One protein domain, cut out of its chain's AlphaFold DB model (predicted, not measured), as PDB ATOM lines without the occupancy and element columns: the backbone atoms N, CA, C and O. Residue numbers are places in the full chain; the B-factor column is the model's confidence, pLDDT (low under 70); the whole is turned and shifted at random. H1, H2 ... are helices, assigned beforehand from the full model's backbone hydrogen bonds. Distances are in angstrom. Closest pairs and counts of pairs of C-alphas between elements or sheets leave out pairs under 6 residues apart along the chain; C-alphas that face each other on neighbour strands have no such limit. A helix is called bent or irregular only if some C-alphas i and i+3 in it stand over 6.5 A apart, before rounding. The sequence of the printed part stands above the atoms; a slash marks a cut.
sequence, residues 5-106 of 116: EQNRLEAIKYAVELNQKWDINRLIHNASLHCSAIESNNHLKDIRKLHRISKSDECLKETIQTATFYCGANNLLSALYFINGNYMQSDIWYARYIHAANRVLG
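This is residues 5 to 106 of the 116 residues of an uncharacterized protein of Calothrix desertica PCC 7102 (UniProt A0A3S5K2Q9). Helix H5 sits in the middle of a helical body, with H6 packed along it on one side and H2 on another, and with H3 folded back on the end of H2. H1 and H4, side by side and running opposite ways, lie steeply across H5 and H2 respectively, while H3 and H6 make the two far ends. The printed part has 102 residues with six named helices, H1 to H6 in order, and no named strand; its class is all helix. It is compact, with a radius of gyration of the C-alphas of 12.8 A, and rounded, spanning 35 by 33 by 21 A.

H1, residues 5 to 19, touches H5, residues 73 to 83, the hub, which touches four other helices. Their closest C-alphas, of Ile 12 and Ala 79, are 4.8 A apart; they run the same way at a steep tilt of 69.8 degrees, only just short of about perpendicular. H1 also touches H4, residues 58 to 71, at a shallow tilt of 13 degrees, opposite ways, with the C-alphas of Ala 11 and Cys 71 closest at 5.4 A. H2, residues 24 to 39, touches H5 at a shallow tilt of 22 degrees, opposite ways, with the C-alphas of Ala 31 and Leu 77 closest at 5.5 A. H2 touches H4 at a steep tilt of 60 degrees, the same way, with the C-alphas of Asn 30 and Leu 60 closest at 5.6 A. H3, residues 43 to 53, forms a hairpin with H2, touching its residues 33 to 38 alone; the C-alphas of Ala 37 and Asp 46 are closest at 5.1 A, and the shallow tilt of 33 degrees is only just short of steep. H4 and H5 touch only at the corner, where the C-alphas of Ala 67 and Ala 73 are closest at 4.6 A. H6, residues 87 to 105, forms a hairpin with H5 at a shallow tilt of 24 degrees, with the C-alphas of Ser 78 and Ser 90 closest at 4.0 A. H6 is apart from H2, H3 and H4. Every O i to N i+4 pair is within hydrogen-bond range in H1, H2, H3, H5 and H6, and 9 of 10 in H4.

H1 begins at C-alpha 5 (185.696, 214.479, 169.314) and is 20.9 A long. H2 is 22.5 A, H3 15.3 A, H4 18.5 A and H5 15.6 A long. H4 is irregular, but only just: C-alphas 68 and 71 are 6.9 A apart. H6, 26.7 A long, ends at C-alpha 105 (183.766, 230.600, 173.076).

The two C-alphas farthest apart, of Ser 56 and Gly 106, are 38.3 A apart. The printed part has no cut, and the five links between successive helices are tight. The mean pLDDT of the printed part is 95.8, and no printed residue is under 70.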
ATOM      1  N   GLU A   5     185.359 215.767 169.926       89.69
ATOM      2  CA  GLU A   5     185.696 214.479 169.314       89.69
ATOM      3  C   GLU A   5     185.325 214.448 167.827       89.69
ATOM      4  O   GLU A   5     186.139 214.070 166.986       89.69
ATOM      5  N   GLN A   6     184.143 214.963 167.471       92.94
ATOM      6  CA  GLN A   6     183.752 215.105 166.067       92.94
ATOM      7  C   GLN A   6     184.740 215.990 165.288       92.94
ATOM      8  O   GLN A   6     185.143 215.627 164.182       92.94
ATOM      9  N   ASN A   7     185.187 217.105 165.878       93.12
ATOM     10  CA  ASN A   7     186.177 217.987 165.251       93.12
ATOM     11  C   ASN A   7     187.542 217.293 165.072       93.12
ATOM     12  O   ASN A   7     188.260 217.593 164.115       93.12
ATOM     13  N   ARG A   8     187.921 216.373 165.974       95.75
ATOM     14  CA  ARG A   8     189.152 215.571 165.853       95.75
ATOM     15  C   ARG A   8     189.054 214.601 164.684       95.75
ATOM     16  O   ARG A   8     189.955 214.550 163.850       95.75
ATOM     17  N   LEU A   9     187.947 213.864 164.602       96.75
ATOM     18  CA  LEU A   9     187.696 212.895 163.534       96.75
ATOM     19  C   LEU A   9     187.650 213.569 162.159       96.75
ATOM     20  O   LEU A   9     188.213 213.051 161.193       96.75
ATOM     21  N   GLU A  10     187.036 214.747 162.073       96.44
ATOM     22  CA  GLU A  10     187.000 215.533 160.842       96.44
ATOM     23  C   GLU A  10     188.403 215.994 160.414       96.44
ATOM     24  O   GLU A  10     188.775 215.831 159.251       96.44
ATOM     25  N   ALA A  11     189.233 216.466 161.349       98.00
ATOM     26  CA  ALA A  11     190.624 216.810 161.054       98.00
ATOM     27  C   ALA A  11     191.447 215.597 160.589       98.00
ATOM     28  O   ALA A  11     192.228 215.720 159.645       98.00
ATOM     29  N   ILE A  12     191.248 214.421 161.198       98.50
ATOM     30  CA  ILE A  12     191.902 213.168 160.780       98.50
ATOM     31  C   ILE A  12     191.500 212.800 159.354       98.50
ATOM     32  O   ILE A  12     192.370 212.454 158.555       98.50
ATOM     33  N   LYS A  13     190.219 212.928 158.996       98.44
ATOM     34  CA  LYS A  13     189.754 212.677 157.627       98.44
ATOM     35  C   LYS A  13     190.488 213.564 156.615       98.44
ATOM     36  O   LYS A  13     191.053 213.045 155.656       98.44
ATOM     37  N   TYR A  14     190.548 214.874 156.857       98.44
ATOM     38  CA  TYR A  14     191.269 215.797 155.976       98.44
ATOM     39  C   TYR A  14     192.781 215.534 155.938       98.44
ATOM     40  O   TYR A  14     193.400 215.621 154.877       98.44
ATOM     41  N   ALA A  15     193.387 215.171 157.070       98.56
ATOM     42  CA  ALA A  15     194.799 214.800 157.126       98.56
ATOM     43  C   ALA A  15     195.096 213.554 156.274       98.56
ATOM     44  O   ALA A  15     196.097 213.533 155.558       98.56
ATOM     45  N   VAL A  16     194.215 212.545 156.294       98.56
ATOM     46  CA  VAL A  16     194.323 211.357 155.431       98.56
ATOM     47  C   VAL A  16     194.212 211.739 153.953       98.56
ATOM     48  O   VAL A  16     195.032 211.289 153.158       98.56
ATOM     49  N   GLU A  17     193.256 212.594 153.579       98.31
ATOM     50  CA  GLU A  17     193.091 213.069 152.195       98.31
ATOM     51  C   GLU A  17     194.328 213.834 151.687       98.31
ATOM     52  O   GLU A  17     194.764 213.632 150.554       98.31
ATOM     53  N   LEU A  18     194.945 214.670 152.530       98.44
ATOM     54  CA  LEU A  18     196.202 215.344 152.198       98.44
ATOM     55  C   LEU A  18     197.364 214.353 152.053       98.44
ATOM     56  O   LEU A  18     198.147 214.460 151.108       98.44
ATOM     57  N   ASN A  19     197.469 213.378 152.959       98.44
ATOM     58  CA  ASN A  19     198.550 212.388 152.969       98.44
ATOM     59  C   ASN A  19     198.474 211.390 151.797       98.44
ATOM     60  O   ASN A  19     199.462 210.751 151.455       98.44
ATOM     61  N   GLN A  20     197.318 211.272 151.134       98.31
ATOM     62  CA  GLN A  20     197.208 210.537 149.867       98.31
ATOM     63  C   GLN A  20     197.937 211.238 148.711       98.31
ATOM     64  O   GLN A  20     198.282 210.588 147.724       98.31
ATOM     65  N   LYS A  21     198.154 212.556 148.808       98.38
ATOM     66  CA  LYS A  21     198.776 213.377 147.758       98.38
ATOM     67  C   LYS A  21     200.201 213.809 148.093       98.38
ATOM     68  O   LYS A  21     201.020 213.977 147.193       98.38
ATOM     69  N   TRP A  22     200.478 214.048 149.371       98.50
ATOM     70  CA  TRP A  22     201.700 214.698 149.830       98.50
ATOM     71  C   TRP A  22     202.383 213.887 150.923       98.50
ATOM     72  O   TRP A  22     201.724 213.245 151.731       98.50
ATOM     73  N   ASP A  23     203.712 213.976 150.978       98.44
ATOM     74  CA  ASP A  23     204.506 213.360 152.040       98.44
ATOM     75  C   ASP A  23     204.114 213.888 153.432       98.44
ATOM     76  O   ASP A  23     204.005 215.103 153.649       98.44
ATOM     77  N   ILE A  24     203.957 212.969 154.389       98.56
ATOM     78  CA  ILE A  24     203.503 213.281 155.746       98.56
ATOM     79  C   ILE A  24     204.423 214.262 156.478       98.56
ATOM     80  O   ILE A  24     203.942 215.163 157.167       98.56
ATOM     81  N   ASN A  25     205.744 214.159 156.302       98.50
ATOM     82  CA  ASN A  25     206.687 215.052 156.975       98.50
ATOM     83  C   ASN A  25     206.603 216.464 156.391       98.50
ATOM     84  O   ASN A  25     206.667 217.448 157.134       98.50
ATOM     85  N   ARG A  26     206.391 216.577 155.075       98.50
ATOM     86  CA  ARG A  26     206.138 217.869 154.421       98.50
ATOM     87  C   ARG A  26     204.839 218.509 154.910       98.50
ATOM     88  O   ARG A  26     204.822 219.711 155.176       98.50
ATOM     89  N   LEU A  27     203.772 217.727 155.075       98.75
ATOM     90  CA  LEU A  27     202.503 218.217 155.623       98.75
ATOM     91  C   LEU A  27     202.660 218.699 157.071       98.75
ATOM     92  O   LEU A  27     202.227 219.806 157.393       98.75
ATOM     93  N   ILE A  28     203.333 217.919 157.925       98.81
ATOM     94  CA  ILE A  28     203.638 218.304 159.314       98.81
ATOM     95  C   ILE A  28     204.445 219.605 159.346       98.81
ATOM     96  O   ILE A  28     204.120 220.513 160.117       98.81
ATOM     97  N   HIS A  29     205.463 219.734 158.491       98.56
ATOM     98  CA  HIS A  29     206.262 220.953 158.383       98.56
ATOM     99  C   HIS A  29     205.400 222.165 157.999       98.56
ATOM    100  O   HIS A  29     205.424 223.186 158.688       98.56
ATOM    101  N   ASN A  30     204.582 222.042 156.954       98.44
ATOM    102  CA  ASN A  30     203.713 223.119 156.479       98.44
ATOM    103  C   ASN A  30     202.666 223.537 157.523       98.44
ATOM    104  O   ASN A  30     202.462 224.730 157.757       98.44
ATOM    105  N   ALA A  31     202.030 222.571 158.188       98.38
ATOM    106  CA  ALA A  31     201.075 222.845 159.256       98.38
ATOM    107  C   ALA A  31     201.757 223.511 160.466       98.38
ATOM    108  O   ALA A  31     201.203 224.449 161.041       98.38
ATOM    109  N   SER A  32     202.990 223.112 160.795       98.31
ATOM    110  CA  SER A  32     203.800 223.740 161.850       98.31
ATOM    111  C   SER A  32     204.178 225.187 161.518       98.31
ATOM    112  O   SER A  32     204.111 226.057 162.393       98.31
ATOM    113  N   LEU A  33     204.513 225.477 160.253       97.50
ATOM    114  CA  LEU A  33     204.740 226.847 159.779       97.50
ATOM    115  C   LEU A  33     203.476 227.700 159.918       97.50
ATOM    116  O   LEU A  33     203.558 228.854 160.337       97.50
ATOM    117  N   HIS A  34     202.310 227.137 159.600       96.81
ATOM    118  CA  HIS A  34     201.042 227.844 159.734       96.81
ATOM    119  C   HIS A  34     200.700 228.141 161.201       96.81
ATOM    120  O   HIS A  34     200.367 229.281 161.517       96.81
ATOM    121  N   CYS A  35     200.860 227.166 162.105       96.44
ATOM    122  CA  CYS A  35     200.670 227.378 163.545       96.44
ATOM    123  C   CYS A  35     201.603 228.481 164.069       96.44
ATOM    124  O   CYS A  35     201.145 229.440 164.682       96.44
ATOM    125  N   SER A  36     202.893 228.407 163.722       96.12
ATOM    126  CA  SER A  36     203.889 229.419 164.104       96.12
ATOM    127  C   SER A  36     203.532 230.820 163.596       96.12
ATOM    128  O   SER A  36     203.733 231.804 164.301       96.12
ATOM    129  N   ALA A  37     202.988 230.925 162.379       95.50
ATOM    130  CA  ALA A  37     202.573 232.200 161.804       95.50
ATOM    131  C   ALA A  37     201.338 232.795 162.501       95.50
ATOM    132  O   ALA A  37     201.242 234.013 162.610       95.50
ATOM    133  N   ILE A  38     200.405 231.963 162.975       91.88
ATOM    134  CA  ILE A  38     199.219 232.417 163.720       91.88
ATOM    135  C   ILE A  38     199.601 232.892 165.127       91.88
ATOM    136  O   ILE A  38     199.025 233.853 165.630       91.88
ATOM    137  N   GLU A  39     200.576 232.238 165.753       90.12
ATOM    138  CA  GLU A  39     200.990 232.509 167.135       90.12
ATOM    139  C   GLU A  39     202.029 233.627 167.257       90.12
ATOM    140  O   GLU A  39     202.400 234.017 168.364       90.12
ATOM    141  N   SER A  40     202.513 234.160 166.136       91.81
ATOM    142  CA  SER A  40     203.549 235.182 166.163       91.81
ATOM    143  C   SER A  40     203.019 236.538 166.647       91.81
ATOM    144  O   SER A  40     201.891 236.952 166.360       91.81
ATOM    145  N   ASN A  41     203.893 237.306 167.306       89.50
ATOM    146  CA  ASN A  41     203.609 238.691 167.713       89.50
ATOM    147  C   ASN A  41     203.221 239.595 166.527       89.50
ATOM    148  O   ASN A  41     202.622 240.650 166.721       89.50
ATOM    149  N   ASN A  42     203.562 239.199 165.294       92.94
ATOM    150  CA  ASN A  42     203.193 239.895 164.066       92.94
ATOM    151  C   ASN A  42     202.473 238.949 163.090       92.94
ATOM    152  O   ASN A  42     202.815 238.872 161.905       92.94
ATOM    153  N   HIS A  43     201.466 238.237 163.601       90.44
ATOM    154  CA  HIS A  43     200.733 237.200 162.875       90.44
ATOM    155  C   HIS A  43     200.252 237.649 161.486       90.44
ATOM    156  O   HIS A  43     200.375 236.910 160.512       90.44
ATOM    157  N   LEU A  44     199.793 238.898 161.328       92.62
ATOM    158  CA  LEU A  44     199.378 239.428 160.021       92.62
ATOM    159  C   LEU A  44     200.510 239.429 158.986       92.62
ATOM    160  O   LEU A  44     200.281 239.106 157.817       92.62
ATOM    161  N   LYS A  45     201.728 239.818 159.376       96.00
ATOM    162  CA  LYS A  45     202.886 239.839 158.472       96.00
ATOM    163  C   LYS A  45     203.313 238.421 158.107       96.00
ATOM    164  O   LYS A  45     203.592 238.164 156.933       96.00
ATOM    165  N   ASP A  46     203.332 237.518 159.078       95.00
ATOM    166  CA  ASP A  46     203.820 236.155 158.878       95.00
ATOM    167  C   ASP A  46     202.827 235.301 158.089       95.00
ATOM    168  O   ASP A  46     203.232 234.639 157.133       95.00
ATOM    169  N   ILE A  47     201.523 235.427 158.354       94.19
ATOM    170  CA  ILE A  47     200.471 234.806 157.533       94.19
ATOM    171  C   ILE A  47     200.544 235.323 156.090       94.19
ATOM    172  O   ILE A  47     200.497 234.537 155.145       94.19
ATOM    173  N   ARG A  48     200.735 236.636 155.879       95.25
ATOM    174  CA  ARG A  48     200.900 237.199 154.524       95.25
ATOM    175  C   ARG A  48     202.137 236.656 153.818       95.25
ATOM    176  O   ARG A  48     202.082 236.401 152.616       95.25
ATOM    177  N   LYS A  49     203.256 236.507 154.530       95.88
ATOM    178  CA  LYS A  49     204.478 235.909 153.979       95.88
ATOM    179  C   LYS A  49     204.219 234.458 153.577       95.88
ATOM    180  O   LYS A  49     204.533 234.091 152.448       95.88
ATOM    181  N   LEU A  50     203.601 233.676 154.456       95.12
ATOM    182  CA  LEU A  50     203.283 232.276 154.204       95.12
ATOM    183  C   LEU A  50     202.339 232.122 152.999       95.12
ATOM    184  O   LEU A  50     202.610 231.327 152.105       95.12
ATOM    185  N   HIS A  51     201.318 232.976 152.897       94.12
ATOM    186  CA  HIS A  51     200.398 233.001 151.758       94.12
ATOM    187  C   HIS A  51     201.071 233.406 150.435       94.12
ATOM    188  O   HIS A  51     200.633 233.006 149.361       94.12
ATOM    189  N   ARG A  52     202.145 234.209 150.465       96.50
ATOM    190  CA  ARG A  52     202.939 234.486 149.254       96.50
ATOM    191  C   ARG A  52     203.711 233.249 148.806       96.50
ATOM    192  O   ARG A  52     203.723 232.975 147.612       96.50
ATOM    193  N   ILE A  53     204.316 232.517 149.741       96.06
ATOM    194  CA  ILE A  53     205.066 231.283 149.449       96.06
ATOM    195  C   ILE A  53     204.121 230.206 148.905       96.06
ATOM    196  O   ILE A  53     204.437 229.548 147.917       96.06
ATOM    197  N   SER A  54     202.919 230.089 149.474       96.38
ATOM    198  CA  SER A  54     201.924 229.112 149.026       96.38
ATOM    199  C   SER A  54     201.433 229.344 147.592       96.38
ATOM    200  O   SER A  54     200.799 228.470 147.020       96.38
ATOM    201  N   LYS A  55     201.709 230.497 146.965       95.69
ATOM    202  CA  LYS A  55     201.384 230.703 145.541       95.69
ATOM    203  C   LYS A  55     202.220 229.833 144.604       95.69
ATOM    204  O   LYS A  55     201.798 229.599 143.480       95.69
ATOM    205  N   SER A  56     203.393 229.395 145.054       96.12
ATOM    206  CA  SER A  56     204.315 228.540 144.298       96.12
ATOM    207  C   SER A  56     204.503 227.152 144.917       96.12
ATOM    208  O   SER A  56     205.207 226.330 144.344       96.12
ATOM    209  N   ASP A  57     203.897 226.885 146.077       97.62
ATOM    210  CA  ASP A  57     203.931 225.584 146.749       97.62
ATOM    211  C   ASP A  57     202.496 225.093 146.987       97.62
ATOM    212  O   ASP A  57     201.818 225.534 147.918       97.62
ATOM    213  N   GLU A  58     202.038 224.178 146.128       98.19
ATOM    214  CA  GLU A  58     200.671 223.648 146.179       98.19
ATOM    215  C   GLU A  58     200.415 222.816 147.446       98.19
ATOM    216  O   GLU A  58     199.328 222.888 148.013       98.19
ATOM    217  N   CYS A  59     201.425 222.106 147.960       98.38
ATOM    218  CA  CYS A  59     201.302 221.353 149.210       98.38
ATOM    219  C   CYS A  59     201.064 222.305 150.389       98.38
ATOM    220  O   CYS A  59     200.162 222.093 151.204       98.38
ATOM    221  N   LEU A  60     201.833 223.396 150.462       98.38
ATOM    222  CA  LEU A  60     201.646 224.428 151.482       98.38
ATOM    223  C   LEU A  60     200.282 225.110 151.337       98.38
ATOM    224  O   LEU A  60     199.608 225.356 152.336       98.38
ATOM    225  N   LYS A  61     199.855 225.395 150.103       98.25
ATOM    226  CA  LYS A  61     198.551 225.999 149.813       98.25
ATOM    227  C   LYS A  61     197.393 225.129 150.284       98.25
ATOM    228  O   LYS A  61     196.564 225.629 151.042       98.25
ATOM    229  N   GLU A  62     197.360 223.855 149.896       98.19
ATOM    230  CA  GLU A  62     196.320 222.919 150.337       98.19
ATOM    231  C   GLU A  62     196.350 222.746 151.865       98.19
ATOM    232  O   GLU A  62     195.296 222.752 152.503       98.19
ATOM    233  N   THR A  63     197.540 222.693 152.480       98.31
ATOM    234  CA  THR A  63     197.682 222.603 153.946       98.31
ATOM    235  C   THR A  63     197.063 223.817 154.648       98.31
ATOM    236  O   THR A  63     196.279 223.666 155.587       98.31
ATOM    237  N   ILE A  64     197.370 225.037 154.188       97.25
ATOM    238  CA  ILE A  64     196.829 226.278 154.765       97.25
ATOM    239  C   ILE A  64     195.321 226.368 154.552       97.25
ATOM    240  O   ILE A  64     194.606 226.739 155.480       97.25
ATOM    241  N   GLN A  65     194.828 226.036 153.357       97.00
ATOM    242  CA  GLN A  65     193.394 226.050 153.058       97.00
ATOM    243  C   GLN A  65     192.638 225.061 153.944       97.00
ATOM    244  O   GLN A  65     191.642 225.438 154.561       97.00
ATOM    245  N   THR A  66     193.161 223.841 154.083       97.62
ATOM    246  CA  THR A  66     192.595 222.803 154.951       97.62
ATOM    247  C   THR A  66     192.510 223.286 156.401       97.62
ATOM    248  O   THR A  66     191.448 223.253 157.025       97.62
ATOM    249  N   ALA A  67     193.615 223.826 156.920       95.94
ATOM    250  CA  ALA A  67     193.678 224.375 158.270       95.94
ATOM    251  C   ALA A  67     192.729 225.566 158.472       95.94
ATOM    252  O   ALA A  67     192.105 225.674 159.521       95.94
ATOM    253  N   THR A  68     192.630 226.473 157.500       93.88
ATOM    254  CA  THR A  68     191.874 227.729 157.645       93.88
ATOM    255  C   THR A  68     190.371 227.505 157.564       93.88
ATOM    256  O   THR A  68     189.626 228.092 158.342       93.88
ATOM    257  N   PHE A  69     189.924 226.685 156.613       93.62
ATOM    258  CA  PHE A  69     188.506 226.595 156.274       93.62
ATOM    259  C   PHE A  69     187.787 225.410 156.907       93.62
ATOM    260  O   PHE A  69     186.565 225.465 157.011       93.62
ATOM    261  N   TYR A  70     188.509 224.369 157.331       91.94
ATOM    262  CA  TYR A  70     187.865 223.112 157.716       91.94
ATOM    263  C   TYR A  70     188.085 222.724 159.175       91.94
ATOM    264  O   TYR A  70     187.119 222.455 159.874       91.94
ATOM    265  N   CYS A  71     189.329 222.699 159.665       92.06
ATOM    266  CA  CYS A  71     189.606 222.069 160.966       92.06
ATOM    267  C   CYS A  71     190.377 222.926 161.982       92.06
ATOM    268  O   CYS A  71     190.371 222.595 163.167       92.06
ATOM    269  N   GLY A  72     190.992 224.038 161.574       94.88
ATOM    270  CA  GLY A  72     191.883 224.839 162.418       94.88
ATOM    271  C   GLY A  72     193.327 224.323 162.401       94.88
ATOM    272  O   GLY A  72     193.574 223.121 162.350       94.88
ATOM    273  N   ALA A  73     194.305 225.233 162.471       96.00
ATOM    274  CA  ALA A  73     195.724 224.893 162.309       96.00
ATOM    275  C   ALA A  73     196.251 223.899 163.362       96.00
ATOM    276  O   ALA A  73     196.854 222.893 162.996       96.00
ATOM    277  N   ASN A  74     195.957 224.128 164.649       97.62
ATOM    278  CA  ASN A  74     196.382 223.231 165.733       97.62
ATOM    279  C   ASN A  74     195.744 221.836 165.613       97.62
ATOM    280  O   ASN A  74     196.406 220.830 165.854       97.62
ATOM    281  N   ASN A  75     194.476 221.768 165.196       98.00
ATOM    282  CA  ASN A  75     193.763 220.503 165.029       98.00
ATOM    283  C   ASN A  75     194.282 219.724 163.810       98.00
ATOM    284  O   ASN A  75     194.505 218.520 163.896       98.00
ATOM    285  N   LEU A  76     194.558 220.411 162.693       98.56
ATOM    286  CA  LEU A  76     195.181 219.779 161.528       98.56
ATOM    287  C   LEU A  76     196.567 219.227 161.872       98.56
ATOM    288  O   LEU A  76     196.882 218.095 161.517       98.56
ATOM    289  N   LEU A  77     197.393 220.003 162.580       98.69
ATOM    290  CA  LEU A  77     198.722 219.553 162.990       98.69
ATOM    291  C   LEU A  77     198.641 218.341 163.930       98.69
ATOM    292  O   LEU A  77     199.391 217.381 163.757       98.69
ATOM    293  N   SER A  78     197.688 218.339 164.865       98.69
ATOM    294  CA  SER A  78     197.397 217.170 165.697       98.69
ATOM    295  C   SER A  78     197.041 215.932 164.868       98.69
ATOM    296  O   SER A  78     197.589 214.852 165.106       98.69
ATOM    297  N   ALA A  79     196.148 216.082 163.888       98.75
ATOM    298  CA  ALA A  79     195.714 214.996 163.020       98.75
ATOM    299  C   ALA A  79     196.859 214.444 162.157       98.75
ATOM    300  O   ALA A  79     196.998 213.231 162.016       98.75
ATOM    301  N   LEU A  80     197.726 215.316 161.637       98.81
ATOM    302  CA  LEU A  80     198.916 214.912 160.886       98.81
ATOM    303  C   LEU A  80     199.894 214.116 161.762       98.81
ATOM    304  O   LEU A  80     200.397 213.079 161.339       98.81
ATOM    305  N   TYR A  81     200.117 214.536 163.010       98.81
ATOM    306  CA  TYR A  81     200.916 213.746 163.949       98.81
ATOM    307  C   TYR A  81     200.270 212.402 164.295       98.81
ATOM    308  O   TYR A  81     200.988 211.409 164.407       98.81
ATOM    309  N   PHE A  82     198.940 212.351 164.416       98.69
ATOM    310  CA  PHE A  82     198.206 211.112 164.677       98.69
ATOM    311  C   PHE A  82     198.445 210.078 163.574       98.69
ATOM    312  O   PHE A  82     198.861 208.956 163.860       98.69
ATOM    313  N   ILE A  83     198.236 210.462 162.310       98.38
ATOM    314  CA  ILE A  83     198.407 209.540 161.176       98.38
ATOM    315  C   ILE A  83     199.881 209.194 160.914       98.38
ATOM    316  O   ILE A  83     200.164 208.142 160.351       98.38
ATOM    317  N   ASN A  84     200.818 210.036 161.366       98.44
ATOM    318  CA  ASN A  84     202.254 209.746 161.363       98.44
ATOM    319  C   ASN A  84     202.693 208.813 162.514       98.44
ATOM    320  O   ASN A  84     203.877 208.519 162.652       98.44
ATOM    321  N   GLY A  85     201.774 208.394 163.391       98.44
ATOM    322  CA  GLY A  85     202.067 207.544 164.551       98.44
ATOM    323  C   GLY A  85     202.709 208.271 165.739       98.44
ATOM    324  O   GLY A  85     203.074 207.637 166.727       98.44
ATOM    325  N   ASN A  86     202.837 209.602 165.692       98.31
ATOM    326  CA  ASN A  86     203.356 210.401 166.801       98.31
ATOM    327  C   ASN A  86     202.208 210.871 167.707       98.31
ATOM    328  O   ASN A  86     201.830 212.046 167.726       98.31
ATOM    329  N   TYR A  87     201.638 209.928 168.455       97.94
ATOM    330  CA  TYR A  87     200.459 210.170 169.292       97.94
ATOM    331  C   TYR A  87     200.699 211.218 170.384       97.94
ATOM    332  O   TYR A  87     199.835 212.052 170.626       97.94
ATOM    333  N   MET A  88     201.903 211.260 170.964       98.00
ATOM    334  CA  MET A  88     202.247 212.261 171.978       98.00
ATOM    335  C   MET A  88     202.149 213.688 171.424       98.00
ATOM    336  O   MET A  88     201.536 214.553 172.048       98.00
ATOM    337  N   GLN A  89     202.719 213.949 170.243       98.31
ATOM    338  CA  GLN A  89     202.564 215.259 169.605       98.31
ATOM    339  C   GLN A  89     201.110 215.512 169.201       98.31
ATOM    340  O   GLN A  89     200.619 216.625 169.380       98.31
ATOM    341  N   SER A  90     200.400 214.492 168.710       98.44
ATOM    342  CA  SER A  90     198.980 214.620 168.373       98.44
ATOM    343  C   SER A  90     198.159 215.145 169.552       98.44
ATOM    344  O   SER A  90     197.451 216.143 169.400       98.44
ATOM    345  N   ASP A  91     198.297 214.535 170.727       96.94
ATOM    346  CA  ASP A  91     197.516 214.905 171.907       96.94
ATOM    347  C   ASP A  91     197.862 216.314 172.406       96.94
ATOM    348  O   ASP A  91     196.961 217.094 172.716       96.94
ATOM    349  N   ILE A  92     199.147 216.696 172.383       96.69
ATOM    350  CA  ILE A  92     199.591 218.055 172.744       96.69
ATOM    351  C   ILE A  92     198.920 219.105 171.849       96.69
ATOM    352  O   ILE A  92     198.356 220.088 172.337       96.69
ATOM    353  N   TRP A  93     198.965 218.919 170.529       97.81
ATOM    354  CA  TRP A  93     198.394 219.886 169.589       97.81
ATOM    355  C   TRP A  93     196.864 219.915 169.630       97.81
ATOM    356  O   TRP A  93     196.266 220.981 169.468       97.81
ATOM    357  N   TYR A  94     196.228 218.779 169.918       96.81
ATOM    358  CA  TYR A  94     194.781 218.711 170.080       96.81
ATOM    359  C   TYR A  94     194.314 219.440 171.343       96.81
ATOM    360  O   TYR A  94     193.380 220.241 171.283       96.81
ATOM    361  N   ALA A  95     195.023 219.263 172.461       94.81
ATOM    362  CA  ALA A  95     194.761 220.016 173.682       94.81
ATOM    363  C   ALA A  95     194.863 221.530 173.429       94.81
ATOM    364  O   ALA A  95     193.972 222.292 173.805       94.81
ATOM    365  N   ARG A  96     195.893 221.982 172.694       94.38
ATOM    366  CA  ARG A  96     196.035 223.397 172.295       94.38
ATOM    367  C   ARG A  96     194.864 223.898 171.449       94.38
ATOM    368  O   ARG A  96     194.469 225.057 171.596       94.38
ATOM    369  N   TYR A  97     194.319 223.066 170.562       94.62
ATOM    370  CA  TYR A  97     193.114 223.394 169.801       94.62
ATOM    371  C   TYR A  97     191.897 223.577 170.719       94.62
ATOM    372  O   TYR A  97     191.237 224.614 170.625       94.62
ATOM    373  N   ILE A  98     191.649 222.639 171.640       93.12
ATOM    374  CA  ILE A  98     190.542 222.721 172.607       93.12
ATOM    375  C   ILE A  98     190.659 223.995 173.447       93.12
ATOM    376  O   ILE A  98     189.713 224.776 173.519       93.12
ATOM    377  N   HIS A  99     191.839 224.268 174.009       90.69
ATOM    378  CA  HIS A  99     192.080 225.484 174.784       90.69
ATOM    379  C   HIS A  99     191.804 226.762 173.991       90.69
ATOM    380  O   HIS A  99     191.175 227.688 174.502       90.69
ATOM    381  N   ALA A 100     192.273 226.835 172.742       88.88
ATOM    382  CA  ALA A 100     192.027 227.995 171.894       88.88
ATOM    383  C   ALA A 100     190.530 228.173 171.599       88.88
ATOM    384  O   ALA A 100     190.015 229.284 171.719       88.88
ATOM    385  N   ALA A 101     189.825 227.086 171.275       89.31
ATOM    386  CA  ALA A 101     188.389 227.107 171.021       89.31
ATOM    387  C   ALA A 101     187.595 227.528 172.268       89.31
ATOM    388  O   ALA A 101     186.741 228.409 172.185       89.31
ATOM    389  N   ASN A 102     187.931 226.972 173.434       89.12
ATOM    390  CA  ASN A 102     187.304 227.317 174.706       89.12
ATOM    391  C   ASN A 102     187.486 228.798 175.055       89.12
ATOM    392  O   ASN A 102     186.510 229.450 175.428       89.12
ATOM    393  N   ARG A 103     188.689 229.366 174.857       86.62
ATOM    394  CA  ARG A 103     188.923 230.810 175.050       86.62
ATOM    395  C   ARG A 103     188.031 231.665 174.152       86.62
ATOM    396  O   ARG A 103     187.430 232.619 174.632       86.62
ATOM    397  N   VAL A 104     187.933 231.326 172.865       85.69
ATOM    398  CA  VAL A 104     187.110 232.073 171.896       85.69
ATOM    399  C   VAL A 104     185.622 231.993 172.241       85.69
ATOM    400  O   VAL A 104     184.896 232.969 172.075       85.69
ATOM    401  N   LEU A 105     185.168 230.845 172.742       85.00
ATOM    402  CA  LEU A 105     183.766 230.600 173.076       85.00
ATOM    403  C   LEU A 105     183.391 231.008 174.508       85.00
ATOM    404  O   LEU A 105     182.237 230.825 174.896       85.00
ATOM    405  N   GLY A 106     184.338 231.524 175.300       82.06
ATOM    406  CA  GLY A 106     184.118 231.864 176.710       82.06
ATOM    407  C   GLY A 106     183.779 230.654 177.588       82.06
ATOM    408  O   GLY A 106     183.077 230.799 178.585       82.06
TER     409      GLY A 106